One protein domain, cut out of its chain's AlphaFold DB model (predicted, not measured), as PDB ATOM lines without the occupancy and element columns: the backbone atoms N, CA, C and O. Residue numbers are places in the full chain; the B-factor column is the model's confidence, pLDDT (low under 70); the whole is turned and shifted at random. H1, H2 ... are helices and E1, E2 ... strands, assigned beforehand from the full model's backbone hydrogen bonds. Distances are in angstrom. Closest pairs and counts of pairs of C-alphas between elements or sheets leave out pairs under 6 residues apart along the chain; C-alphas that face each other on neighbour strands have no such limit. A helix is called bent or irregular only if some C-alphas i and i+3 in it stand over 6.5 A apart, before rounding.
ATOM      1  N   GLN A  87     244.206 245.413 293.853       41.47
ATOM      2  CA  GLN A  87     245.501 244.733 294.002       41.47
ATOM      3  C   GLN A  87     246.189 245.023 295.342       41.47
ATOM      4  O   GLN A  87     246.926 244.184 295.846       41.47
ATOM      5  N   ILE A  88     245.994 246.205 295.934       39.94
ATOM      6  CA  ILE A  88     246.597 246.515 297.238       39.94
ATOM      7  C   ILE A  88     245.813 245.814 298.351       39.94
ATOM      8  O   ILE A  88     246.441 245.244 299.239       39.94
ATOM      9  N   SER A  89     244.478 245.825 298.301       49.62
ATOM     10  CA  SER A  89     243.640 245.147 299.295       49.62
ATOM     11  C   SER A  89     243.749 243.626 299.211       49.62
ATOM     12  O   SER A  89     243.870 242.994 300.249       49.62
ATOM     13  N   GLU A  90     243.800 243.045 298.012       46.69
ATOM     14  CA  GLU A  90     243.988 241.606 297.780       46.69
ATOM     15  C   GLU A  90     245.375 241.149 298.236       46.69
ATOM     16  O   GLU A  90     245.472 240.169 298.960       46.69
ATOM     17  N   ASN A  91     246.448 241.887 297.924       49.88
ATOM     18  CA  ASN A  91     247.788 241.535 298.414       49.88
ATOM     19  C   ASN A  91     247.900 241.655 299.940       49.88
ATOM     20  O   ASN A  91     248.534 240.821 300.578       49.88
ATOM     21  N   VAL A  92     247.290 242.680 300.545       52.84
ATOM     22  CA  VAL A  92     247.253 242.819 302.011       52.84
ATOM     23  C   VAL A  92     246.397 241.718 302.635       52.84
ATOM     24  O   VAL A  92     246.771 241.190 303.678       52.84
ATOM     25  N   PHE A  93     245.285 241.340 302.003       52.56
ATOM     26  CA  PHE A  93     244.424 240.246 302.439       52.56
ATOM     27  C   PHE A  93     245.148 238.899 302.360       52.56
ATOM     28  O   PHE A  93     245.192 238.195 303.364       52.56
ATOM     29  N   LEU A  94     245.794 238.589 301.233       57.84
ATOM     30  CA  LEU A  94     246.603 237.382 301.036       57.84
ATOM     31  C   LEU A  94     247.737 237.301 302.058       57.84
ATOM     32  O   LEU A  94     247.819 236.309 302.769       57.84
ATOM     33  N   GLN A  95     248.516 238.374 302.242       55.97
ATOM     34  CA  GLN A  95     249.561 238.418 303.274       55.97
ATOM     35  C   GLN A  95     248.993 238.252 304.685       55.97
ATOM     36  O   GLN A  95     249.557 237.546 305.513       55.97
ATOM     37  N   THR A  96     247.860 238.888 304.991       56.25
ATOM     38  CA  THR A  96     247.206 238.722 306.298       56.25
ATOM     39  C   THR A  96     246.745 237.278 306.494       56.25
ATOM     40  O   THR A  96     246.818 236.763 307.608       56.25
ATOM     41  N   ASN A  97     246.304 236.610 305.428       59.97
ATOM     42  CA  ASN A  97     245.866 235.222 305.465       59.97
ATOM     43  C   ASN A  97     247.050 234.251 305.596       59.97
ATOM     44  O   ASN A  97     247.010 233.355 306.430       59.97
ATOM     45  N   GLU A  98     248.148 234.481 304.875       64.75
ATOM     46  CA  GLU A  98     249.415 233.754 305.031       64.75
ATOM     47  C   GLU A  98     249.970 233.894 306.453       64.75
ATOM     48  O   GLU A  98     250.358 232.904 307.069       64.75
ATOM     49  N   ASN A  99     249.911 235.092 307.038       66.06
ATOM     50  CA  ASN A  99     250.336 235.323 308.420       66.06
ATOM     51  C   ASN A  99     249.412 234.641 309.434       66.06
ATOM     52  O   ASN A  99     249.881 234.127 310.452       66.06
ATOM     53  N   LYS A 100     248.097 234.629 309.177       62.28
ATOM     54  CA  LYS A 100     247.135 233.856 309.977       62.28
ATOM     55  C   LYS A 100     247.431 232.362 309.879       62.28
ATOM     56  O   LYS A 100     247.397 231.691 310.906       62.28
ATOM     57  N   ASN A 101     247.792 231.870 308.696       72.81
ATOM     58  CA  ASN A 101     248.205 230.487 308.487       72.81
ATOM     59  C   ASN A 101     249.514 230.181 309.222       72.81
ATOM     60  O   ASN A 101     249.580 229.165 309.896       72.81
ATOM     61  N   LEU A 102     250.509 231.074 309.206       78.31
ATOM     62  CA  LEU A 102     251.732 230.931 310.008       78.31
ATOM     63  C   LEU A 102     251.410 230.804 311.503       78.31
ATOM     64  O   LEU A 102     251.897 229.894 312.168       78.31
ATOM     65  N   CYS A 103     250.560 231.691 312.026       79.81
ATOM     66  CA  CYS A 103     250.150 231.655 313.429       79.81
ATOM     67  C   CYS A 103     249.398 230.356 313.764       79.81
ATOM     68  O   CYS A 103     249.679 229.732 314.783       79.81
ATOM     69  N   LYS A 104     248.493 229.922 312.878       81.88
ATOM     70  CA  LYS A 104     247.730 228.676 313.019       81.88
ATOM     71  C   LYS A 104     248.640 227.444 312.986       81.88
ATOM     72  O   LYS A 104     248.518 226.594 313.855       81.88
ATOM     73  N   ASN A 105     249.584 227.389 312.047       82.38
ATOM     74  CA  ASN A 105     250.529 226.282 311.875       82.38
ATOM     75  C   ASN A 105     251.503 226.146 313.053       82.38
ATOM     76  O   ASN A 105     252.007 225.058 313.311       82.38
ATOM     77  N   LEU A 106     251.799 227.249 313.741       84.81
ATOM     78  CA  LEU A 106     252.666 227.273 314.920       84.81
ATOM     79  C   LEU A 106     251.879 227.217 316.243       84.81
ATOM     80  O   LEU A 106     252.494 227.308 317.302       84.81
ATOM     81  N   GLU A 107     250.546 227.116 316.194       87.06
ATOM     82  CA  GLU A 107     249.642 227.143 317.359       87.06
ATOM     83  C   GLU A 107     249.836 228.367 318.280       87.06
ATOM     84  O   GLU A 107     249.617 228.336 319.499       87.06
ATOM     85  N   VAL A 108     250.226 229.494 317.682       89.56
ATOM     86  CA  VAL A 108     250.437 230.764 318.379       89.56
ATOM     87  C   VAL A 108     249.349 231.771 318.038       89.56
ATOM     88  O   VAL A 108     248.824 231.834 316.929       89.56
ATOM     89  N   ALA A 109     249.036 232.620 319.004       90.62
ATOM     90  CA  ALA A 109     248.226 233.806 318.818       90.62
ATOM     91  C   ALA A 109     249.094 235.061 318.802       90.62
ATOM     92  O   ALA A 109     250.144 235.124 319.443       90.62
ATOM     93  N   THR A 110     248.592 236.087 318.117       90.56
ATOM     94  CA  THR A 110     249.223 237.405 318.056       90.56
ATOM     95  C   THR A 110     248.410 238.462 318.771       90.56
ATOM     96  O   THR A 110     247.177 238.474 318.732       90.56
ATOM     97  N   ILE A 111     249.136 239.358 319.430       90.88
ATOM     98  CA  ILE A 111     248.615 240.546 320.088       90.88
ATOM     99  C   ILE A 111     249.531 241.705 319.706       90.88
ATOM    100  O   ILE A 111     250.721 241.689 320.013       90.88
ATOM    101  N   THR A 112     249.011 242.712 319.019       90.44
ATOM    102  CA  THR A 112     249.766 243.925 318.709       90.44
ATOM    103  C   THR A 112     249.602 244.943 319.828       90.44
ATOM    104  O   THR A 112     248.538 245.061 320.425       90.44
ATOM    105  N   LEU A 113     250.684 245.656 320.123       89.44
ATOM    106  CA  LEU A 113     250.806 246.657 321.172       89.44
ATOM    107  C   LEU A 113     251.316 247.964 320.559       89.44
ATOM    108  O   LEU A 113     252.310 247.960 319.832       89.44
ATOM    109  N   CYS A 114     250.665 249.080 320.868       89.44
ATOM    110  CA  CYS A 114     251.131 250.427 320.548       89.44
ATOM    111  C   CYS A 114     251.278 251.208 321.851       89.44
ATOM    112  O   CYS A 114     250.296 251.393 322.562       89.44
ATOM    113  N   LEU A 115     252.501 251.624 322.180       89.62
ATOM    114  CA  LEU A 115     252.809 252.320 323.425       89.62
ATOM    115  C   LEU A 115     253.282 253.740 323.137       89.62
ATOM    116  O   LEU A 115     254.341 253.954 322.533       89.62
ATOM    117  N   ASN A 116     252.521 254.695 323.659       88.94
ATOM    118  CA  ASN A 116     252.847 256.112 323.626       88.94
ATOM    119  C   ASN A 116     253.253 256.552 325.030       88.94
ATOM    120  O   ASN A 116     252.625 256.162 326.012       88.94
ATOM    121  N   ALA A 117     254.294 257.379 325.143       86.50
ATOM    122  CA  ALA A 117     254.854 257.761 326.442       86.50
ATOM    123  C   ALA A 117     253.798 258.359 327.390       86.50
ATOM    124  O   ALA A 117     253.736 257.984 328.557       86.50
ATOM    125  N   GLN A 118     252.929 259.224 326.866       83.62
ATOM    126  CA  GLN A 118     251.872 259.872 327.640       83.62
ATOM    127  C   GLN A 118     250.793 258.884 328.112       83.62
ATOM    128  O   GLN A 118     250.351 258.969 329.252       83.62
ATOM    129  N   GLU A 119     250.418 257.913 327.272       83.06
ATOM    130  CA  GLU A 119     249.393 256.904 327.593       83.06
ATOM    131  C   GLU A 119     249.837 255.955 328.707       83.06
ATOM    132  O   GLU A 119     249.009 255.463 329.466       83.06
ATOM    133  N   ILE A 120     251.146 255.725 328.839       85.06
ATOM    134  CA  ILE A 120     251.717 254.894 329.906       85.06
ATOM    135  C   ILE A 120     252.188 255.711 331.123       85.06
ATOM    136  O   ILE A 120     252.936 255.196 331.954       85.06
ATOM    137  N   GLY A 121     251.778 256.982 331.220       83.12
ATOM    138  CA  GLY A 121     252.054 257.846 332.371       83.12
ATOM    139  C   GLY A 121     253.480 258.404 332.440       83.12
ATOM    140  O   GLY A 121     253.917 258.840 333.501       83.12
ATOM    141  N   ILE A 122     254.237 258.399 331.338       85.69
ATOM    142  CA  ILE A 122     255.534 259.083 331.280       85.69
ATOM    143  C   ILE A 122     255.290 260.555 330.959       85.69
ATOM    144  O   ILE A 122     254.943 260.914 329.831       85.69
ATOM    145  N   GLU A 123     255.554 261.425 331.929       84.31
ATOM    146  CA  GLU A 123     255.532 262.868 331.712       84.31
ATOM    147  C   GLU A 123     256.635 263.283 330.728       84.31
ATOM    148  O   GLU A 123     257.832 263.185 331.009       84.31
ATOM    149  N   THR A 124     256.232 263.741 329.541       82.31
ATOM    150  CA  THR A 124     257.157 264.237 328.508       82.31
ATOM    151  C   THR A 124     257.255 265.758 328.484       82.31
ATOM    152  O   THR A 124     258.228 266.303 327.953       82.31
ATOM    153  N   LYS A 125     256.274 266.457 329.068       84.69
ATOM    154  CA  LYS A 125     256.151 267.916 329.043       84.69
ATOM    155  C   LYS A 125     255.813 268.456 330.426       84.69
ATOM    156  O   LYS A 125     255.000 267.872 331.127       84.69
ATOM    157  N   LYS A 126     256.382 269.612 330.765       84.62
ATOM    158  CA  LYS A 126     256.070 270.372 331.978       84.62
ATOM    159  C   LYS A 126     255.651 271.785 331.599       84.62
ATOM    160  O   LYS A 126     256.250 272.395 330.714       84.62
ATOM    161  N   TYR A 127     254.618 272.297 332.259       82.75
ATOM    162  CA  TYR A 127     254.196 273.682 332.092       82.75
ATOM    163  C   TYR A 127     255.123 274.612 332.879       82.75
ATOM    164  O   TYR A 127     255.371 274.392 334.065       82.75
ATOM    165  N   SER A 128     255.644 275.649 332.226       83.69
ATOM    166  CA  SER A 128     256.360 276.734 332.892       83.69
ATOM    167  C   SER A 128     255.406 277.895 333.117       83.69
ATOM    168  O   SER A 128     254.963 278.526 332.157       83.69
ATOM    169  N   VAL A 129     255.144 278.213 334.385       87.19
ATOM    170  CA  VAL A 129     254.308 279.360 334.769       87.19
ATOM    171  C   VAL A 129     254.950 280.674 334.314       87.19
ATOM    172  O   VAL A 129     254.260 281.541 333.800       87.19
ATOM    173  N   LYS A 130     256.284 280.789 334.403       84.56
ATOM    174  CA  LYS A 130     257.021 282.012 334.037       84.56
ATOM    175  C   LYS A 130     256.932 282.362 332.551       84.56
ATOM    176  O   LYS A 130     256.970 283.533 332.199       84.56
ATOM    177  N   ALA A 131     256.861 281.356 331.683       78.56
ATOM    178  CA  ALA A 131     256.831 281.552 330.233       78.56
ATOM    179  C   ALA A 131     255.464 281.229 329.608       78.56
ATOM    180  O   ALA A 131     255.318 281.299 328.391       78.56
ATOM    181  N   HIS A 132     254.480 280.852 330.433       81.12
ATOM    182  CA  HIS A 132     253.142 280.416 330.033       81.12
ATOM    183  C   HIS A 132     253.117 279.360 328.912       81.12
ATOM    184  O   HIS A 132     252.238 279.365 328.050       81.12
ATOM    185  N   GLN A 133     254.087 278.442 328.904       84.31
ATOM    186  CA  GLN A 133     254.286 277.471 327.823       84.31
ATOM    187  C   GLN A 133     254.677 276.088 328.353       84.31
ATOM    188  O   GLN A 133     255.303 275.955 329.407       84.31
ATOM    189  N   TYR A 134     254.327 275.046 327.594       77.62
ATOM    190  CA  TYR A 134     254.777 273.677 327.843       77.62
ATOM    191  C   TYR A 134     256.145 273.439 327.211       77.62
ATOM    192  O   TYR A 134     256.312 273.580 325.999       77.62
ATOM    193  N   TYR A 135     257.095 272.989 328.024       80.19
ATOM    194  CA  TYR A 135     258.423 272.593 327.577       80.19
ATOM    195  C   TYR A 135     258.583 271.095 327.697       80.19
ATOM    196  O   TYR A 135     258.067 270.458 328.616       80.19
ATOM    197  N   ARG A 136     259.320 270.527 326.751       80.69
ATOM    198  CA  ARG A 136     259.681 269.121 326.792       80.69
ATOM    199  C   ARG A 136     260.747 268.911 327.866       80.69
ATOM    200  O   ARG A 136     261.778 269.571 327.820       80.69
ATOM    201  N   ILE A 137     260.489 268.005 328.806       86.44
ATOM    202  CA  ILE A 137     261.397 267.724 329.934       86.44
ATOM    203  C   ILE A 137     262.305 266.524 329.696       86.44
ATOM    204  O   ILE A 137     263.366 266.444 330.301       86.44
ATOM    205  N   LEU A 138     261.903 265.608 328.814       86.38
ATOM    206  CA  LEU A 138     262.681 264.418 328.483       86.38
ATOM    207  C   LEU A 138     263.131 264.448 327.028       86.38
ATOM    208  O   LEU A 138     262.354 264.737 326.109       86.38
ATOM    209  N   THR A 139     264.381 264.068 326.817       89.81
ATOM    210  CA  THR A 139     264.945 263.833 325.493       89.81
ATOM    211  C   THR A 139     264.268 262.637 324.811       89.81
ATOM    212  O   THR A 139     263.647 261.778 325.443       89.81
ATOM    213  N   ASN A 140     264.394 262.546 323.483       90.06
ATOM    214  CA  ASN A 140     263.913 261.372 322.745       90.06
ATOM    215  C   ASN A 140     264.582 260.072 323.235       90.06
ATOM    216  O   ASN A 140     263.928 259.033 323.256       90.06
ATOM    217  N   GLN A 141     265.859 260.125 323.629       91.81
ATOM    218  CA  GLN A 141     266.601 258.964 324.132       91.81
ATOM    219  C   GLN A 141     266.011 258.440 325.439       91.81
ATOM    220  O   GLN A 141     265.752 257.243 325.562       91.81
ATOM    221  N   GLU A 142     265.731 259.330 326.389       92.19
ATOM    222  CA  GLU A 142     265.139 258.952 327.674       92.19
ATOM    223  C   GLU A 142     263.737 258.372 327.503       92.19
ATOM    224  O   GLU A 142     263.413 257.355 328.115       92.19
ATOM    225  N   ILE A 143     262.917 258.972 326.637       90.75
ATOM    226  CA  ILE A 143     261.568 258.466 326.356       90.75
ATOM    227  C   ILE A 143     261.628 257.079 325.713       90.75
ATOM    228  O   ILE A 143     260.929 256.173 326.163       90.75
ATOM    229  N   ALA A 144     262.494 256.881 324.715       93.00
ATOM    230  CA  ALA A 144     262.677 255.577 324.083       93.00
ATOM    231  C   ALA A 144     263.125 254.511 325.098       93.00
ATOM    232  O   ALA A 144     262.551 253.424 325.141       93.00
ATOM    233  N   LYS A 145     264.090 254.838 325.969       94.88
ATOM    234  CA  LYS A 145     264.565 253.930 327.023       94.88
ATOM    235  C   LYS A 145     263.453 253.577 328.014       94.88
ATOM    236  O   LYS A 145     263.282 252.408 328.345       94.88
ATOM    237  N   LYS A 146     262.662 254.561 328.456       94.75
ATOM    238  CA  LYS A 146     261.523 254.322 329.359       94.75
ATOM    239  C   LYS A 146     260.444 253.445 328.709       94.75
ATOM    240  O   LYS A 146     259.931 252.555 329.378       94.75
ATOM    241  N   LEU A 147     260.148 253.638 327.421       94.19
ATOM    242  CA  LEU A 147     259.215 252.788 326.666       94.19
ATOM    243  C   LEU A 147     259.702 251.336 326.582       94.19
ATOM    244  O   LEU A 147     258.937 250.415 326.865       94.19
ATOM    245  N   ILE A 148     260.979 251.130 326.245       94.75
ATOM    246  CA  ILE A 148     261.586 249.793 326.174       94.75
ATOM    247  C   ILE A 148     261.534 249.110 327.543       94.75
ATOM    248  O   ILE A 148     261.066 247.977 327.646       94.75
ATOM    249  N   ASN A 149     261.938 249.814 328.602       95.25
ATOM    250  CA  ASN A 149     261.900 249.283 329.964       95.25
ATOM    251  C   ASN A 149     260.468 248.932 330.396       95.25
ATOM    252  O   ASN A 149     260.250 247.913 331.053       95.25
ATOM    253  N   HIS A 150     259.478 249.747 330.014       94.31
ATOM    254  CA  HIS A 150     258.075 249.465 330.306       94.31
ATOM    255  C   HIS A 150     257.597 248.189 329.598       94.31
ATOM    256  O   HIS A 150     256.966 247.336 330.231       94.31
ATOM    257  N   LEU A 151     257.931 248.016 328.315       94.50
ATOM    258  CA  LEU A 151     257.618 246.799 327.563       94.50
ATOM    259  C   LEU A 151     258.297 245.572 328.184       94.50
ATOM    260  O   LEU A 151     257.628 244.581 328.473       94.50
ATOM    261  N   GLN A 152     259.600 245.652 328.463       94.75
ATOM    262  CA  GLN A 152     260.356 244.570 329.098       94.75
ATOM    263  C   GLN A 152     259.776 244.196 330.462       94.75
ATOM    264  O   GLN A 152     259.614 243.012 330.752       94.75
ATOM    265  N   SER A 153     259.401 245.173 331.292       94.38
ATOM    266  CA  SER A 153     258.738 244.908 332.573       94.38
ATOM    267  C   SER A 153     257.350 244.292 332.390       94.38
ATOM    268  O   SER A 153     256.931 243.495 333.227       94.38
ATOM    269  N   THR A 154     256.621 244.661 331.338       93.62
ATOM    270  CA  THR A 154     255.311 244.069 331.032       93.62
ATOM    271  C   THR A 154     255.458 242.598 330.687       93.62
ATOM    272  O   THR A 154     254.729 241.777 331.230       93.62
ATOM    273  N   ILE A 155     256.437 242.260 329.850       93.88
ATOM    274  CA  ILE A 155     256.705 240.883 329.438       93.88
ATOM    275  C   ILE A 155     257.249 240.069 330.623       93.88
ATOM    276  O   ILE A 155     256.642 239.085 331.027       93.88
ATOM    277  N   SER A 156     258.339 240.519 331.246       92.50
ATOM    278  CA  SER A 156     259.033 239.748 332.290       92.50
ATOM    279  C   SER A 156     258.259 239.628 333.605       92.50
ATOM    280  O   SER A 156     258.302 238.578 334.248       92.50
ATOM    281  N   ARG A 157     257.554 240.688 334.031       92.62
ATOM    282  CA  ARG A 157     256.805 240.705 335.303       92.62
ATOM    283  C   ARG A 157     255.315 240.488 335.087       92.62
ATOM    284  O   ARG A 157     254.727 239.640 335.748       92.62
ATOM    285  N   GLY A 158     254.710 241.236 334.163       91.75
ATOM    286  CA  GLY A 158     253.268 241.164 333.898       91.75
ATOM    287  C   GLY A 158     252.839 239.840 333.264       91.75
ATOM    288  O   GLY A 158     251.796 239.305 333.623       91.75
ATOM    289  N   LEU A 159     253.669 239.281 332.381       94.56
ATOM    290  CA  LEU A 159     253.419 238.012 331.696       94.56
ATOM    291  C   LEU A 159     254.356 236.896 332.171       94.56
ATOM    292  O   LEU A 159     254.572 235.926 331.452       94.56
ATOM    293  N   LYS A 160     254.872 236.994 333.408       92.94
ATOM    294  CA  LYS A 160     255.908 236.101 333.956       92.94
ATOM    295  C   LYS A 160     255.636 234.610 333.714       92.94
ATOM    296  O   LYS A 160     256.571 233.864 333.447       92.94
ATOM    297  N   ARG A 161     254.371 234.194 333.847       91.56
ATOM    298  CA  ARG A 161     253.920 232.794 333.779       91.56
ATOM    299  C   ARG A 161     253.788 232.250 332.354       91.56
ATOM    300  O   ARG A 161     253.723 231.041 332.191       91.56
ATOM    301  N   TYR A 162     253.756 233.115 331.346       93.19
ATOM    302  CA  TYR A 162     253.432 232.743 329.974       93.19
ATOM    303  C   TYR A 162     254.688 232.675 329.115       93.19
ATOM    304  O   TYR A 162     255.607 233.480 329.275       93.19
ATOM    305  N   LYS A 163     254.720 231.719 328.186       92.81
ATOM    306  CA  LYS A 163     255.765 231.654 327.159       92.81
ATOM    307  C   LYS A 163     255.435 232.689 326.099       92.81
ATOM    308  O   LYS A 163     254.356 232.651 325.508       92.81
ATOM    309  N   THR A 164     256.338 233.639 325.890       93.88
ATOM    310  CA  THR A 164     256.081 234.733 324.953       93.88
ATOM    311  C   THR A 164     257.301 235.086 324.133       93.88
ATOM    312  O   THR A 164     258.438 235.016 324.608       93.88
ATOM    313  N   TRP A 165     257.034 235.539 322.916       94.56
ATOM    314  CA  TRP A 165     258.015 236.126 322.023       94.56
ATOM    315  C   TRP A 165     257.452 237.447 321.494       94.56
ATOM    316  O   TRP A 165     256.380 237.453 320.902       94.56
ATOM    317  N   CYS A 166     258.108 238.579 321.737       93.94
ATOM    318  CA  CYS A 166     257.719 239.874 321.167       93.94
ATOM    319  C   CYS A 166     258.787 240.343 320.191       93.94
ATOM    320  O   CYS A 166     259.980 240.300 320.486       93.94
ATOM    321  N   VAL A 167     258.334 240.884 319.069       94.00
ATOM    322  CA  VAL A 167     259.137 241.726 318.187       94.00
ATOM    323  C   VAL A 167     258.633 243.155 318.299       94.00
ATOM    324  O   VAL A 167     257.427 243.392 318.292       94.00
ATOM    325  N   TYR A 168     259.534 244.126 318.402       94.12
ATOM    326  CA  TYR A 168     259.160 245.531 318.489       94.12
ATOM    327  C   TYR A 168     260.054 246.443 317.655       94.12
ATOM    328  O   TYR A 168     261.194 246.119 317.321       94.12
ATOM    329  N   ALA A 169     259.514 247.614 317.329       92.94
ATOM    330  CA  ALA A 169     260.217 248.686 316.648       92.94
ATOM    331  C   ALA A 169     259.833 250.040 317.248       92.94
ATOM    332  O   ALA A 169     258.675 250.282 317.599       92.94
ATOM    333  N   LEU A 170     260.806 250.946 317.315       92.50
ATOM    334  CA  LEU A 170     260.545 252.344 317.635       92.50
ATOM    335  C   LEU A 170     260.135 253.108 316.373       92.50
ATOM    336  O   LEU A 170     260.749 252.967 315.307       92.50
ATOM    337  N   GLU A 171     259.124 253.956 316.514       90.19
ATOM    338  CA  GLU A 171     258.627 254.855 315.480       90.19
ATOM    339  C   GLU A 171     258.617 256.306 315.942       90.19
ATOM    340  O   GLU A 171     258.336 256.626 317.093       90.19
ATOM    341  N   ARG A 172     258.880 257.217 315.006       86.81
ATOM    342  CA  ARG A 172     258.624 258.639 315.206       86.81
ATOM    343  C   ARG A 172     257.137 258.929 315.027       86.81
ATOM    344  O   ARG A 172     256.614 258.859 313.907       86.81
ATOM    345  N   HIS A 173     256.492 259.366 316.100       83.81
ATOM    346  CA  HIS A 173     255.161 259.948 316.024       83.81
ATOM    347  C   HIS A 173     255.171 261.278 315.255       83.81
ATOM    348  O   HIS A 173     256.220 261.909 315.093       83.81
ATOM    349  N   PHE A 174     254.014 261.759 314.790       77.81
ATOM    350  CA  PHE A 174     253.953 263.047 314.083       77.81
ATOM    351  C   PHE A 174     254.413 264.219 314.968       77.81
ATOM    352  O   PHE A 174     254.999 265.174 314.454       77.81
ATOM    353  N   SER A 175     254.225 264.112 316.291       76.38
ATOM    354  CA  SER A 175     254.731 265.066 317.293       76.38
ATOM    355  C   SER A 175     256.262 265.080 317.390       76.38
ATOM    356  O   SER A 175     256.846 266.007 317.944       76.38
ATOM    357  N   GLY A 176     256.930 264.070 316.829       79.19
ATOM    358  CA  GLY A 176     258.368 263.861 316.922       79.19
ATOM    359  C   GLY A 176     258.815 263.055 318.136       79.19
ATOM    360  O   GLY A 176     260.007 262.771 318.242       79.19
ATOM    361  N   GLU A 177     257.890 262.685 319.021       85.31
ATOM    362  CA  GLU A 177     258.161 261.813 320.161       85.31
ATOM    363  C   GLU A 177     258.310 260.346 319.704       85.31
ATOM    364  O   GLU A 177     257.686 259.943 318.714       85.31
ATOM    365  N   PRO A 178     259.160 259.545 320.372       89.69
ATOM    366  CA  PRO A 178     259.240 258.111 320.130       89.69
ATOM    367  C   PRO A 178     257.952 257.418 320.580       89.69
ATOM    368  O   PRO A 178     257.508 257.627 321.706       89.69
ATOM    369  N   HIS A 179     257.406 256.567 319.722       89.56
ATOM    370  CA  HIS A 179     256.362 255.584 320.008       89.56
ATOM    371  C   HIS A 179     256.939 254.182 319.813       89.56
ATOM    372  O   HIS A 179     257.868 253.993 319.023       89.56
ATOM    373  N   LEU A 180     256.398 253.193 320.517       91.56
ATOM    374  CA  LEU A 180     256.813 251.800 320.385       91.56
ATOM    375  C   LEU A 180     255.659 250.971 319.826       91.56
ATOM    376  O   LEU A 180     254.574 250.952 320.398       91.56
ATOM    377  N   HIS A 181     255.917 250.240 318.745       91.06
ATOM    378  CA  HIS A 181     255.018 249.203 318.248       91.06
ATOM    379  C   HIS A 181     255.630 247.832 318.558       91.06
ATOM    380  O   HIS A 181     256.788 247.603 318.215       91.06
ATOM    381  N   CYS A 182     254.881 246.930 319.196       91.62
ATOM    382  CA  CYS A 182     255.261 245.528 319.427       91.62
ATOM    383  C   CYS A 182     254.200 244.600 318.828       91.62
ATOM    384  O   CYS A 182     253.011 244.911 318.832       91.62
ATOM    385  N   THR A 183     254.634 243.440 318.353       92.62
ATOM    386  CA  THR A 183     253.780 242.280 318.112       92.62
ATOM    387  C   THR A 183     254.224 241.184 319.067       92.62
ATOM    388  O   THR A 183     255.351 240.699 318.982       92.62
ATOM    389  N   LEU A 184     253.343 240.825 319.993       93.56
ATOM    390  CA  LEU A 184     253.516 239.773 320.982       93.56
ATOM    391  C   LEU A 184     252.900 238.475 320.460       93.56
ATOM    392  O   LEU A 184     251.728 238.438 320.087       93.56
ATOM    393  N   PHE A 185     253.682 237.409 320.495       93.38
ATOM    394  CA  PHE A 185     253.278 236.044 320.210       93.38
ATOM    395  C   PHE A 185     253.199 235.262 321.516       93.38
ATOM    396  O   PHE A 185     254.088 235.346 322.368       93.38
ATOM    397  N   CYS A 186     252.116 234.514 321.670       93.38
ATOM    398  CA  CYS A 186     251.826 233.687 322.835       93.38
ATOM    399  C   CYS A 186     251.078 232.423 322.402       93.38
ATOM    400  O   CYS A 186     250.665 232.323 321.248       93.38
ATOM    401  N   SER A 187     250.904 231.454 323.299       90.81
ATOM    402  CA  SER A 187     250.090 230.274 322.994       90.81
ATOM    403  C   SER A 187     248.655 230.680 322.641       90.81
ATOM    404  O   SER A 187     248.059 231.517 323.327       90.81
ATOM    405  N   ALA A 188     248.075 230.067 321.603       88.81
ATOM    406  CA  ALA A 188     246.688 230.325 321.217       88.81
ATOM    407  C   ALA A 188     245.698 230.082 322.374       88.81
ATOM    408  O   ALA A 188     244.767 230.867 322.564       88.81
ATOM    409  N   PHE A 189     245.965 229.071 323.208       89.62
ATOM    410  CA  PHE A 189     245.162 228.725 324.384       89.62
ATOM    411  C   PHE A 189     245.205 229.792 325.489       89.62
ATOM    412  O   PHE A 189     244.260 229.949 326.263       89.62
ATOM    413  N   GLU A 190     246.294 230.556 325.572       91.31
ATOM    414  CA  GLU A 190     246.517 231.551 326.627       91.31
ATOM    415  C   GLU A 190     246.157 232.975 326.184       91.31
ATOM    416  O   GLU A 190     246.103 233.882 327.022       91.31
ATOM    417  N   LYS A 191     245.842 233.169 324.893       92.12
ATOM    418  CA  LYS A 191     245.549 234.471 324.274       92.12
ATOM    419  C   LYS A 191     244.574 235.303 325.100       92.12
ATOM    420  O   LYS A 191     244.872 236.452 325.407       92.12
ATOM    421  N   GLN A 192     243.424 234.740 325.477       91.38
ATOM    422  CA  GLN A 192     242.381 235.491 326.190       91.38
ATOM    423  C   GLN A 192     242.828 235.923 327.592       91.38
ATOM    424  O   GLN A 192     242.572 237.054 328.009       91.38
ATOM    425  N   LYS A 193     243.570 235.063 328.302       94.00
ATOM    426  CA  LYS A 193     244.122 235.386 329.626       94.00
ATOM    427  C   LYS A 193     245.141 236.519 329.511       94.00
ATOM    428  O   LYS A 193     245.025 237.516 330.221       94.00
ATOM    429  N   ILE A 194     246.076 236.413 328.568       93.69
ATOM    430  CA  ILE A 194     247.094 237.442 328.312       93.69
ATOM    431  C   ILE A 194     246.440 238.755 327.871       93.69
ATOM    432  O   ILE A 194     246.769 239.811 328.406       93.69
ATOM    433  N   MET A 195     245.459 238.699 326.968       91.81
ATOM    434  CA  MET A 195     244.712 239.871 326.519       91.81
ATOM    435  C   MET A 195     244.008 240.573 327.683       91.81
ATOM    436  O   MET A 195     244.054 241.795 327.771       91.81
ATOM    437  N   SER A 196     243.409 239.825 328.615       91.56
ATOM    438  CA  SER A 196     242.769 240.411 329.800       91.56
ATOM    439  C   SER A 196     243.766 241.156 330.700       91.56
ATOM    440  O   SER A 196     243.466 242.251 331.174       91.56
ATOM    441  N   ILE A 197     244.979 240.614 330.877       93.31
ATOM    442  CA  ILE A 197     246.059 241.259 331.639       93.31
ATOM    443  C   ILE A 197     246.501 242.544 330.935       93.31
ATOM    444  O   ILE A 197     246.647 243.586 331.574       93.31
ATOM    445  N   LEU A 198     246.681 242.484 329.614       91.94
ATOM    446  CA  LEU A 198     247.104 243.631 328.820       91.94
ATOM    447  C   LEU A 198     246.034 244.726 328.766       91.94
ATOM    448  O   LEU A 198     246.387 245.886 328.926       91.94
ATOM    449  N   ARG A 199     244.744 244.388 328.630       90.62
ATOM    450  CA  ARG A 199     243.631 245.360 328.655       90.62
ATOM    451  C   ARG A 199     243.531 246.093 329.992       90.62
ATOM    452  O   ARG A 199     243.275 247.289 330.009       90.62
ATOM    453  N   ARG A 200     243.786 245.405 331.112       89.25
ATOM    454  CA  ARG A 200     243.854 246.053 332.436       89.25
ATOM    455  C   ARG A 200     245.026 247.029 332.543       89.25
ATOM    456  O   ARG A 200     244.913 248.039 333.223       89.25
ATOM    457  N   ARG A 201     246.153 246.717 331.897       88.31
ATOM    458  CA  ARG A 201     247.365 247.550 331.928       88.31
ATOM    459  C   ARG A 201     247.318 248.716 330.939       88.31
ATOM    460  O   ARG A 201     247.870 249.770 331.230       88.31
ATOM    461  N   TYR A 202     246.679 248.515 329.791       87.81
ATOM    462  CA  TYR A 202     246.574 249.469 328.690       87.81
ATOM    463  C   TYR A 202     245.095 249.682 328.342       87.81
ATOM    464  O   TYR A 202     244.597 249.082 327.389       87.81
ATOM    465  N   PRO A 203     244.376 250.513 329.115       71.00
ATOM    466  CA  PRO A 203     242.935 250.701 328.948       71.00
ATOM    467  C   PRO A 203     242.555 251.554 327.725       71.00
ATOM    468  O   PRO A 203     241.374 251.728 327.450       71.00
ATOM    469  N   VAL A 204     243.529 252.119 327.006       72.81
ATOM    470  CA  VAL A 204     243.282 253.017 325.872       72.81
ATOM    471  C   VAL A 204     242.898 252.217 324.624       72.81
ATOM    472  O   VAL A 204     243.678 251.396 324.131       72.81
ATOM    473  N   ASP A 205     241.716 252.509 324.079       58.38
ATOM    474  CA  ASP A 205     241.221 251.941 322.823       58.38
ATOM    475  C   ASP A 205     242.173 252.278 321.662       58.38
ATOM    476  O   ASP A 205     242.264 253.418 321.206       58.38
ATOM    477  N   GLY A 206     242.909 251.272 321.182       60.41
ATOM    478  CA  GLY A 206     243.916 251.400 320.117       60.41
ATOM    479  C   GLY A 206     245.332 250.982 320.524       60.41
ATOM    480  O   GLY A 206     246.174 250.762 319.651       60.41
ATOM    481  N   ALA A 207     245.586 250.792 321.823       65.00
ATOM    482  CA  ALA A 207     246.850 250.240 322.306       65.00
ATOM    483  C   ALA A 207     247.001 248.746 321.979       65.00
ATOM    484  O   ALA A 207     248.126 248.260 321.919       65.00
ATOM    485  N   LEU A 208     245.890 248.029 321.763       77.69
ATOM    486  CA  LEU A 208     245.847 246.581 321.550       77.69
ATOM    487  C   LEU A 208     245.176 246.212 320.223       77.69
ATOM    488  O   LEU A 208     244.129 246.755 319.878       77.69
ATOM    489  N   GLY A 209     245.741 245.236 319.516       77.12
ATOM    490  CA  GLY A 209     245.129 244.604 318.346       77.12
ATOM    491  C   GLY A 209     245.408 243.103 318.289       77.12
ATOM    492  O   GLY A 209     246.214 242.579 319.052       77.12
ATOM    493  N   GLU A 210     244.726 242.389 317.393       74.94
ATOM    494  CA  GLU A 210     244.757 240.912 317.338       74.94
ATOM    495  C   GLU A 210     245.237 240.349 315.995       74.94
ATOM    496  O   GLU A 210     245.198 239.142 315.768       74.94
ATOM    497  N   VAL A 211     245.660 241.221 315.079       71.19
ATOM    498  CA  VAL A 211     246.050 240.831 313.721       71.19
ATOM    499  C   VAL A 211     247.568 240.819 313.600       71.19
ATOM    500  O   VAL A 211     248.224 241.845 313.792       71.19
ATOM    501  N   CYS A 212     248.121 239.670 313.207       73.44
ATOM    502  CA  CYS A 212     249.519 239.557 312.809       73.44
ATOM    503  C   CYS A 212     249.748 240.313 311.496       73.44
ATOM    504  O   CYS A 212     249.424 239.823 310.411       73.44
ATOM    505  N   ASN A 213     250.298 241.522 311.587       73.56
ATOM    506  CA  ASN A 213     250.662 242.298 310.412       73.56
ATOM    507  C   ASN A 213     252.082 242.866 310.556       73.56
ATOM    508  O   ASN A 213     252.260 243.919 311.173       73.56
ATOM    509  N   PRO A 214     253.097 242.228 309.947       75.81
ATOM    510  CA  PRO A 214     254.459 242.750 309.903       75.81
ATOM    511  C   PRO A 214     254.524 244.161 309.327       75.81
ATOM    512  O   PRO A 214     255.303 244.983 309.807       75.81
ATOM    513  N   GLN A 215     253.647 244.517 308.377       74.69
ATOM    514  CA  GLN A 215     253.620 245.871 307.822       74.69
ATOM    515  C   GLN A 215     253.346 246.944 308.879       74.69
ATOM    516  O   GLN A 215     253.783 248.084 308.700       74.69
ATOM    517  N   TYR A 216     252.679 246.589 309.980       75.31
ATOM    518  CA  TYR A 216     252.471 247.486 311.109       75.31
ATOM    519  C   TYR A 216     253.811 247.906 311.727       75.31
ATOM    520  O   TYR A 216     254.087 249.096 311.838       75.31
ATOM    521  N   LEU A 217     254.709 246.947 311.982       81.19
ATOM    522  CA  LEU A 217     256.074 247.200 312.461       81.19
ATOM    523  C   LEU A 217     257.001 247.767 311.383       81.19
ATOM    524  O   LEU A 217     258.046 248.328 311.700       81.19
ATOM    525  N   LEU A 218     256.638 247.670 310.104       78.62
ATOM    526  CA  LEU A 218     257.435 248.144 308.964       78.62
ATOM    527  C   LEU A 218     256.934 249.460 308.366       78.62
ATOM    528  O   LEU A 218     257.422 249.899 307.317       78.62
ATOM    529  N   LYS A 219     255.967 250.110 309.018       79.94
ATOM    530  CA  LYS A 219     255.430 251.392 308.571       79.94
ATOM    531  C   LYS A 219     256.565 252.393 308.388       79.94
ATOM    532  O   LYS A 219     257.380 252.595 309.293       79.94
ATOM    533  N   SER A 220     256.627 252.989 307.197       74.69
ATOM    534  CA  SER A 220     257.699 253.899 306.772       74.69
ATOM    535  C   SER A 220     257.312 255.372 306.852       74.69
ATOM    536  O   SER A 220     258.183 256.246 306.838       74.69
ATOM    537  N   THR A 221     256.011 255.662 306.930       78.62
ATOM    538  CA  THR A 221     255.510 257.026 307.031       78.62
ATOM    539  C   THR A 221     254.335 257.156 307.987       78.62
ATOM    540  O   THR A 221     253.452 256.302 308.040       78.62
ATOM    541  N   SER A 222     254.306 258.266 308.719       73.00
ATOM    542  CA  SER A 222     253.180 258.705 309.539       73.00
ATOM    543  C   SER A 222     252.601 259.983 308.938       73.00
ATOM    544  O   SER A 222     253.321 260.770 308.320       73.00
ATOM    545  N   LYS A 223     251.285 260.172 309.057       74.06
ATOM    546  CA  LYS A 223     250.585 261.367 308.577       74.06
ATOM    547  C   LYS A 223     250.055 262.140 309.777       74.06
ATOM    548  O   LYS A 223     249.470 261.526 310.660       74.06
ATOM    549  N   SER A 224     250.262 263.454 309.810       73.69
ATOM    550  CA  SER A 224     249.531 264.323 310.740       73.69
ATOM    551  C   SER A 224     248.107 264.569 310.243       73.69
ATOM    552  O   SER A 224     247.868 264.469 309.040       73.69
ATOM    553  N   GLU A 225     247.239 265.074 311.115       69.69
ATOM    554  CA  GLU A 225     245.907 265.608 310.771       69.69
ATOM    555  C   GLU A 225     245.965 266.616 309.608       69.69
ATOM    556  O   GLU A 225     245.204 266.529 308.653       69.69
ATOM    557  N   ASN A 226     246.992 267.472 309.585       74.38
ATOM    558  CA  ASN A 226     247.229 268.446 308.508       74.38
ATOM    559  C   ASN A 226     247.785 267.840 307.195       74.38
ATOM    560  O   ASN A 226     248.295 268.564 306.340       74.38
ATOM    561  N   GLY A 227     247.807 266.510 307.055       75.56
ATOM    562  CA  GLY A 227     248.286 265.796 305.865       75.56
ATOM    563  C   GLY A 227     249.809 265.753 305.667       75.56
ATOM    564  O   GLY A 227     250.277 265.177 304.680       75.56
ATOM    565  N   LYS A 228     250.610 266.323 306.579       75.44
ATOM    566  CA  LYS A 228     252.079 266.257 306.501       75.44
ATOM    567  C   LYS A 228     252.555 264.828 306.731       75.44
ATOM    568  O   LYS A 228     252.142 264.174 307.685       75.44
ATOM    569  N   ILE A 229     253.448 264.371 305.859       81.44
ATOM    570  CA  ILE A 229     254.012 263.025 305.894       81.44
ATOM    571  C   ILE A 229     255.389 263.085 306.552       81.44
ATOM    572  O   ILE A 229     256.266 263.821 306.101       81.44
ATOM    573  N   PHE A 230     255.588 262.285 307.592       78.81
ATOM    574  CA  PHE A 230     256.847 262.165 308.309       78.81
ATOM    575  C   PHE A 230     257.450 260.781 308.113       78.81
ATOM    576  O   PHE A 230     256.727 259.797 307.985       78.81
ATOM    577  N   ASN A 231     258.780 260.705 308.106       83.38
ATOM    578  CA  ASN A 231     259.485 259.430 308.131       83.38
ATOM    579  C   ASN A 231     259.442 258.865 309.558       83.38
ATOM    580  O   ASN A 231     259.990 259.478 310.475       83.38
ATOM    581  N   THR A 232     258.798 257.714 309.734       81.88
ATOM    582  CA  THR A 232     258.676 257.019 311.029       81.88
ATOM    583  C   THR A 232     259.997 256.404 311.476       81.88
ATOM    584  O   THR A 232     260.204 256.215 312.668       81.88
ATOM    585  N   ALA A 233     260.907 256.112 310.542       79.62
ATOM    586  CA  ALA A 233     262.174 255.451 310.837       79.62
ATOM    587  C   ALA A 233     263.175 256.367 311.554       79.62
ATOM    588  O   ALA A 233     264.000 255.870 312.313       79.62
ATOM    589  N   LYS A 234     263.104 257.684 311.324       85.56
ATOM    590  CA  LYS A 234     264.091 258.643 311.829       85.56
ATOM    591  C   LYS A 234     263.594 259.316 313.102       85.56
ATOM    592  O   LYS A 234     262.724 260.181 313.034       85.56
ATOM    593  N   ILE A 235     264.184 258.970 314.240       87.69
ATOM    594  CA  ILE A 235     263.929 259.583 315.548       87.69
ATOM    595  C   ILE A 235     265.200 260.326 315.958       87.69
ATOM    596  O   ILE A 235     266.238 259.712 316.194       87.69
ATOM    597  N   PHE A 236     265.123 261.657 316.042       84.19
ATOM    598  CA  PHE A 236     266.280 262.501 316.349       84.19
ATOM    599  C   PHE A 236     266.950 262.078 317.666       84.19
ATOM    600  O   PHE A 236     266.276 261.999 318.694       84.19
ATOM    601  N   GLY A 237     268.255 261.802 317.617       85.62
ATOM    602  CA  GLY A 237     269.052 261.357 318.762       85.62
ATOM    603  C   GLY A 237     268.879 259.884 319.153       85.62
ATOM    604  O   GLY A 237     269.579 259.434 320.045       85.62
ATOM    605  N   VAL A 238     267.981 259.118 318.521       88.88
ATOM    606  CA  VAL A 238     267.708 257.713 318.901       88.88
ATOM    607  C   VAL A 238     268.059 256.747 317.779       88.88
ATOM    608  O   VAL A 238     268.782 255.782 318.000       88.88
ATOM    609  N   GLN A 239     267.546 256.987 316.570       88.81
ATOM    610  CA  GLN A 239     267.798 256.123 315.419       88.81
ATOM    611  C   GLN A 239     267.625 256.887 314.103       88.81
ATOM    612  O   GLN A 239     266.708 257.698 313.954       88.81
ATOM    613  N   ASP A 240     268.467 256.577 313.120       85.81
ATOM    614  CA  ASP A 240     268.327 257.100 311.754       85.81
ATOM    615  C   ASP A 240     267.521 256.175 310.842       85.81
ATOM    616  O   ASP A 240     266.838 256.632 309.924       85.81
ATOM    617  N   ASN A 241     267.577 254.874 311.125       85.88
ATOM    618  CA  ASN A 241     266.860 253.830 310.416       85.88
ATOM    619  C   ASN A 241     266.080 252.981 311.413       85.88
ATOM    620  O   ASN A 241     266.513 252.780 312.548       85.88
ATOM    621  N   LYS A 242     264.955 252.435 310.952       86.50
ATOM    622  CA  LYS A 242     264.161 251.502 311.740       86.50
ATOM    623  C   LYS A 242     264.987 250.248 312.019       86.50
ATOM    624  O   LYS A 242     265.739 249.806 311.148       86.50
ATOM    625  N   LYS A 243     264.842 249.690 313.214       89.19
ATOM    626  CA  LYS A 243     265.450 248.425 313.632       89.19
ATOM    627  C   LYS A 243     264.375 247.578 314.304       89.19
ATOM    628  O   LYS A 243     263.506 248.137 314.976       89.19
ATOM    629  N   LEU A 244     264.428 246.272 314.072       91.31
ATOM    630  CA  LEU A 244     263.638 245.306 314.821       91.31
ATOM    631  C   LEU A 244     264.440 244.858 316.034       91.31
ATOM    632  O   LEU A 244     265.658 244.707 315.961       91.31
ATOM    633  N   TYR A 245     263.733 244.659 317.132       93.50
ATOM    634  CA  TYR A 245     264.268 244.119 318.366       93.50
ATOM    635  C   TYR A 245     263.365 242.986 318.826       93.50
ATOM    636  O   TYR A 245     262.148 243.046 318.638       93.50
ATOM    637  N   PHE A 246     263.957 241.982 319.458       93.81
ATOM    638  CA  PHE A 246     263.261 240.772 319.876       93.81
ATOM    639  C   PHE A 246     263.374 240.602 321.389       93.81
ATOM    640  O   PHE A 246     264.398 240.932 321.987       93.81
ATOM    641  N   ILE A 247     262.306 240.118 322.016       93.00
ATOM    642  CA  ILE A 247     262.243 239.793 323.441       93.00
ATOM    643  C   ILE A 247     261.641 238.399 323.564       93.00
ATOM    644  O   ILE A 247     260.484 238.183 323.211       93.00
ATOM    645  N   THR A 248     262.416 237.465 324.098       92.12
ATOM    646  CA  THR A 248     261.975 236.119 324.460       92.12
ATOM    647  C   THR A 248     261.766 236.055 325.971       92.12
ATOM    648  O   THR A 248     262.561 236.595 326.739       92.12
ATOM    649  N   HIS A 249     260.692 235.410 326.427       92.25
ATOM    650  CA  HIS A 249     260.445 235.230 327.859       92.25
ATOM    651  C   HIS A 249     259.836 233.863 328.163       92.25
ATOM    652  O   HIS A 249     258.900 233.429 327.492       92.25
ATOM    653  N   ASN A 250     260.379 233.205 329.193       87.12
ATOM    654  CA  ASN A 250     259.962 231.890 329.697       87.12
ATOM    655  C   ASN A 250     260.002 230.737 328.664       87.12
ATOM    656  O   ASN A 250     259.282 229.753 328.791       87.12
ATOM    657  N   VAL A 251     260.843 230.837 327.628       85.25
ATOM    658  CA  VAL A 251     260.926 229.839 326.536       85.25
ATOM    659  C   VAL A 251     262.065 228.822 326.678       85.25
ATOM    660  O   VAL A 251     262.012 227.781 326.033       85.25
ATOM    661  N   ALA A 252     263.067 229.082 327.529       78.56
ATOM    662  CA  ALA A 252     264.316 228.306 327.588       78.56
ATOM    663  C   ALA A 252     264.113 226.800 327.841       78.56
ATOM    664  O   ALA A 252     264.826 225.979 327.276       78.56
ATOM    665  N   ASN A 253     263.090 226.431 328.614       82.81
ATOM    666  CA  ASN A 253     262.832 225.038 328.991       82.81
ATOM    667  C   ASN A 253     261.966 224.281 327.964       82.81
ATOM    668  O   ASN A 253     261.442 223.214 328.265       82.81
ATOM    669  N   SER A 254     261.723 224.846 326.778       86.06
ATOM    670  CA  SER A 254     260.761 224.315 325.812       86.06
ATOM    671  C   SER A 254     261.348 224.348 324.404       86.06
ATOM    672  O   SER A 254     261.274 225.373 323.728       86.06
ATOM    673  N   GLN A 255     261.870 223.212 323.931       85.06
ATOM    674  CA  GLN A 255     262.460 223.098 322.588       85.06
ATOM    675  C   GLN A 255     261.497 223.537 321.475       85.06
ATOM    676  O   GLN A 255     261.894 224.271 320.573       85.06
ATOM    677  N   SER A 256     260.213 223.180 321.585       85.94
ATOM    678  CA  SER A 256     259.169 223.619 320.650       85.94
ATOM    679  C   SER A 256     259.069 225.144 320.551       85.94
ATOM    680  O   SER A 256     259.032 225.701 319.459       85.94
ATOM    681  N   TRP A 257     259.101 225.846 321.683       88.19
ATOM    682  CA  TRP A 257     259.032 227.306 321.722       88.19
ATOM    683  C   TRP A 257     260.309 227.979 321.230       88.19
ATOM    684  O   TRP A 257     260.226 229.047 320.627       88.19
ATOM    685  N   LEU A 258     261.472 227.357 321.434       89.19
ATOM    686  CA  LEU A 258     262.722 227.826 320.838       89.19
ATOM    687  C   LEU A 258     262.653 227.748 319.305       89.19
ATOM    688  O   LEU A 258     262.930 228.742 318.636       89.19
ATOM    689  N   GLN A 259     262.175 226.631 318.748       87.88
ATOM    690  CA  GLN A 259     261.972 226.484 317.301       87.88
ATOM    691  C   GLN A 259     260.933 227.470 316.751       87.88
ATOM    692  O   GLN A 259     261.167 228.097 315.718       87.88
ATOM    693  N   ILE A 260     259.808 227.654 317.452       88.44
ATOM    694  CA  ILE A 260     258.794 228.657 317.096       88.44
ATOM    695  C   ILE A 260     259.422 230.054 317.083       88.44
ATOM    696  O   ILE A 260     259.242 230.793 316.118       88.44
ATOM    697  N   SER A 261     260.192 230.413 318.114       89.94
ATOM    698  CA  SER A 261     260.834 231.727 318.198       89.94
ATOM    699  C   SER A 261     261.837 231.973 317.070       89.94
ATOM    700  O   SER A 261     261.856 233.071 316.519       89.94
ATOM    701  N   ALA A 262     262.601 230.949 316.677       89.00
ATOM    702  CA  ALA A 262     263.532 231.028 315.556       89.00
ATOM    703  C   ALA A 262     262.793 231.237 314.225       89.00
ATOM    704  O   ALA A 262     263.124 232.160 313.486       89.00
ATOM    705  N   LYS A 263     261.732 230.457 313.963       89.50
ATOM    706  CA  LYS A 263     260.896 230.608 312.755       89.50
ATOM    707  C   LYS A 263     260.228 231.979 312.678       89.50
ATOM    708  O   LYS A 263     260.170 232.585 311.611       89.50
ATOM    709  N   LEU A 264     259.720 232.482 313.805       89.56
ATOM    710  CA  LEU A 264     259.139 233.821 313.871       89.56
ATOM    711  C   LEU A 264     260.197 234.892 313.599       89.56
ATOM    712  O   LEU A 264     259.942 235.813 312.828       89.56
ATOM    713  N   GLN A 265     261.384 234.771 314.192       92.12
ATOM    714  CA  GLN A 265     262.469 235.715 313.954       92.12
ATOM    715  C   GLN A 265     262.876 235.751 312.475       92.12
ATOM    716  O   GLN A 265     262.881 236.833 311.888       92.12
ATOM    717  N   GLU A 266     263.117 234.588 311.865       89.69
ATOM    718  CA  GLU A 266     263.448 234.455 310.440       89.69
ATOM    719  C   GLU A 266     262.380 235.112 309.554       89.69
ATOM    720  O   GLU A 266     262.691 235.921 308.680       89.69
ATOM    721  N   PHE A 267     261.103 234.841 309.838       88.94
ATOM    722  CA  PHE A 267     259.980 235.433 309.121       88.94
ATOM    723  C   PHE A 267     259.974 236.973 309.194       88.94
ATOM    724  O   PHE A 267     259.847 237.649 308.170       88.94
ATOM    725  N   PHE A 268     260.143 237.557 310.386       88.19
ATOM    726  CA  PHE A 268     260.146 239.018 310.537       88.19
ATOM    727  C   PHE A 268     261.379 239.677 309.917       88.19
ATOM    728  O   PHE A 268     261.267 240.779 309.373       88.19
ATOM    729  N   GLU A 269     262.542 239.033 309.989       89.06
ATOM    730  CA  GLU A 269     263.761 239.516 309.344       89.06
ATOM    731  C   GLU A 269     263.614 239.502 307.816       89.06
ATOM    732  O   GLU A 269     263.881 240.523 307.173       89.06
ATOM    733  N   ALA A 270     263.077 238.420 307.243       86.44
ATOM    734  CA  ALA A 270     262.799 238.309 305.812       86.44
ATOM    735  C   ALA A 270     261.816 239.388 305.324       86.44
ATOM    736  O   ALA A 270     262.089 240.084 304.340       86.44
ATOM    737  N   GLU A 271     260.714 239.613 306.047       85.69
ATOM    738  CA  GLU A 271     259.748 240.679 305.744       85.69
ATOM    739  C   GLU A 271     260.381 242.078 305.843       85.69
ATOM    740  O   GLU A 271     260.160 242.959 304.997       85.69
ATOM    741  N   PHE A 272     261.223 242.298 306.856       85.12
ATOM    742  CA  PHE A 272     261.945 243.554 307.044       85.12
ATOM    743  C   PHE A 272     262.912 243.833 305.885       85.12
ATOM    744  O   PHE A 272     262.970 244.957 305.365       85.12
ATOM    745  N   GLU A 273     263.643 242.815 305.433       85.00
ATOM    746  CA  GLU A 273     264.518 242.897 304.268       85.00
ATOM    747  C   GLU A 273     263.754 243.119 302.967       85.00
ATOM    748  O   GLU A 273     264.105 244.021 302.197       85.00
ATOM    749  N   ALA A 274     262.685 242.359 302.728       82.94
ATOM    750  CA  ALA A 274     261.830 242.517 301.558       82.94
ATOM    751  C   ALA A 274     261.302 243.956 301.467       82.94
ATOM    752  O   ALA A 274     261.336 244.587 300.401       82.94
ATOM    753  N   LYS A 275     260.916 244.546 302.606       80.38
ATOM    754  CA  LYS A 275     260.478 245.941 302.660       80.38
ATOM    755  C   LYS A 275     261.596 246.932 302.364       80.38
ATOM    756  O   LYS A 275     261.375 247.887 301.609       80.38
ATOM    757  N   LYS A 276     262.797 246.723 302.912       80.56
ATOM    758  CA  LYS A 276     263.980 247.537 302.584       80.56
ATOM    759  C   LYS A 276     264.268 247.504 301.083       80.56
ATOM    760  O   LYS A 276     264.394 248.574 300.476       80.56
ATOM    761  N   ARG A 277     264.278 246.312 300.473       79.56
ATOM    762  CA  ARG A 277     264.466 246.114 299.025       79.56
ATOM    763  C   ARG A 277     263.374 246.829 298.226       79.56
ATOM    764  O   ARG A 277     263.673 247.568 297.289       79.56
ATOM    765  N   GLN A 278     262.107 246.727 298.639       78.62
ATOM    766  CA  GLN A 278     260.989 247.432 297.998       78.62
ATOM    767  C   GLN A 278     261.179 248.959 298.018       78.62
ATOM    768  O   GLN A 278     260.928 249.637 297.016       78.62
ATOM    769  N   ILE A 279     261.629 249.524 299.143       73.44
ATOM    770  CA  ILE A 279     261.887 250.965 299.279       73.44
ATOM    771  C   ILE A 279     263.060 251.396 298.392       73.44
ATOM    772  O   ILE A 279     262.955 252.417 297.708       73.44
ATOM    773  N   GLN A 280     264.154 250.631 298.368       73.44
ATOM    774  CA  GLN A 280     265.303 250.889 297.494       73.44
ATOM    775  C   GLN A 280     264.903 250.835 296.013       73.44
ATOM    776  O   GLN A 280     265.155 251.785 295.272       73.44
ATOM    777  N   ASN A 281     264.155 249.810 295.601       74.06
ATOM    778  CA  ASN A 281     263.662 249.667 294.230       74.06
ATOM    779  C   ASN A 281     262.727 250.812 293.818       74.06
ATOM    780  O   ASN A 281     262.779 251.281 292.681       74.06
ATOM    781  N   ARG A 282     261.905 251.337 294.737       66.62
ATOM    782  CA  ARG A 282     261.100 252.549 294.486       66.62
ATOM    783  C   ARG A 282     261.967 253.791 294.280       66.62
ATOM    784  O   ARG A 282     261.624 254.619 293.438       66.62
ATOM    785  N   LYS A 283     263.073 253.938 295.019       60.25
ATOM    786  CA  LYS A 283     264.036 255.034 294.808       60.25
ATOM    787  C   LYS A 283     264.716 254.907 293.441       60.25
ATOM    788  O   LYS A 283     264.754 255.886 292.707       60.25
ATOM    789  N   LEU A 284     265.129 253.700 293.053       55.81
ATOM    790  CA  LEU A 284     265.721 253.429 291.738       55.81
ATOM    791  C   LEU A 284     264.739 253.691 290.585       55.81
ATOM    792  O   LEU A 284     265.122 254.305 289.596       55.81
ATOM    793  N   LYS A 285     263.458 253.320 290.721       54.78
ATOM    794  CA  LYS A 285     262.416 253.653 289.728       54.78
ATOM    795  C   LYS A 285     262.184 255.164 289.586       54.78
ATOM    796  O   LYS A 285     261.829 255.614 288.506       54.78
ATOM    797  N   ARG A 286     262.392 255.951 290.650       49.56
ATOM    798  CA  ARG A 286     262.338 257.423 290.575       49.56
ATOM    799  C   ARG A 286     263.561 258.009 289.867       49.56
ATOM    800  O   ARG A 286     263.389 258.922 289.075       49.56
ATOM    801  N   ILE A 287     264.751 257.457 290.108       50.81
ATOM    802  CA  ILE A 287     266.008 257.896 289.473       50.81
ATOM    803  C   ILE A 287     266.038 257.515 287.981       50.81
ATOM    804  O   ILE A 287     266.453 258.310 287.143       50.81
TER     805      ILE A 287
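AT A GLANCE: This is residues 87 to 287 of the 436 residues of an uncharacterized protein of Campylobacter geochelonis (UniProt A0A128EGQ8). A twisted antiparallel sheet, E1 E5 E4 E8, makes the middle layer of three, with H2 and H3 on one face and the long helix H5 on the other, where H1 is also on the sheet with its residues 99 to 103 but lies beside the strands, over none of them. The hairpin of E2 and E3 makes one end of the longest axis, residues 280 to 287 of H5 stick out, and the small hairpin of E6 and E7 sits near the end of E4. The printed part has 201 residues, in the order H1 E1 E2 E3 H2 E4 E5 H3 H4 E6 E7 E8 H5, and its class is mixed, helices and strands. It is compact, with a radius of gyration of the C-alphas of 18.2 A, and flat, spanning 59 by 49 by 26 A.

HOW THE PARTS SIT: The sheet holds E1, residues 108 to 116, E5, 178 to 187, E4, 164 to 172, and E8, 245 to 249, with E1 and E8 as edge strands. N 111 and O 184 of E1 and E5 are 2.8 A apart, N 185 and O 165 of the hairpin E4 and E5 2.7 A, and N 166 and O 247 of E4 and E8 2.8 A, each within hydrogen-bond range. H5, residues 255 to 287, is on the sheet over E4, at a height of 8.0 A, and runs along the strands at 15 degrees to E4 on the local plane; the closest C-alphas of H5 and E4 are those of Ser 261 and Trp 165, 6.5 A apart. H1, residues 87 to 105, is on the same face, over none of the strands; its Cys 103 and Ala 109 of E1 have their C-alphas closest, at 6.1 A. H2, residues 140 to 158, and H3, residues 188 to 201, are on the opposite face; H2 comes closest to E5 at the C-alphas of Ala 144 and Pro 178, 5.8 A. H3 is over E1 and only just over E5, where 3 of its C-alphas fall, and runs along the strands at 2 degrees to E1 on the local plane. H4, residues 214 to 217, only grazes the sheet; the closest C-alphas of H4 and E4, Leu 217 and Ala 169, are 6.1 A apart. In the hairpin of E2, residues 125 to 128, and E3, 133 to 136, N 126 and O 135 are 2.9 A apart; in that of E6, 221 to 223, and E7, 229 to 231, N 230 and O 222 are 2.8 A apart. In H1, H2 and H5 every O i to N i+4 pair is within hydrogen-bond range, in H3 8 of 10, and H4 is too short for one.

IN THESE COORDINATES: H1 begins at C-alpha 87, (245.501, 244.733, 294.002), and H5 ends at C-alpha 287, (266.008, 257.896, 289.473). H5 is 48.2 A long, E5 29.4 A, H1 26.2 A, E1 26.0 A, E4 25.9 A and H2 25.4 A. H3, 20.3 A long, is irregular: C-alphas 189 and 192 are 7.5 A apart.

THE WHOLE: The C-alphas farthest apart, of Asn 105 and Lys 130, are 60.3 A apart. The printed part has no cut; the links H3 to H4 and E7 to E8 are long. The mean pLDDT of the printed part is 82.6, and it is under 70 at residues 87 to 100, 205 to 207, 225 and 282 to 287.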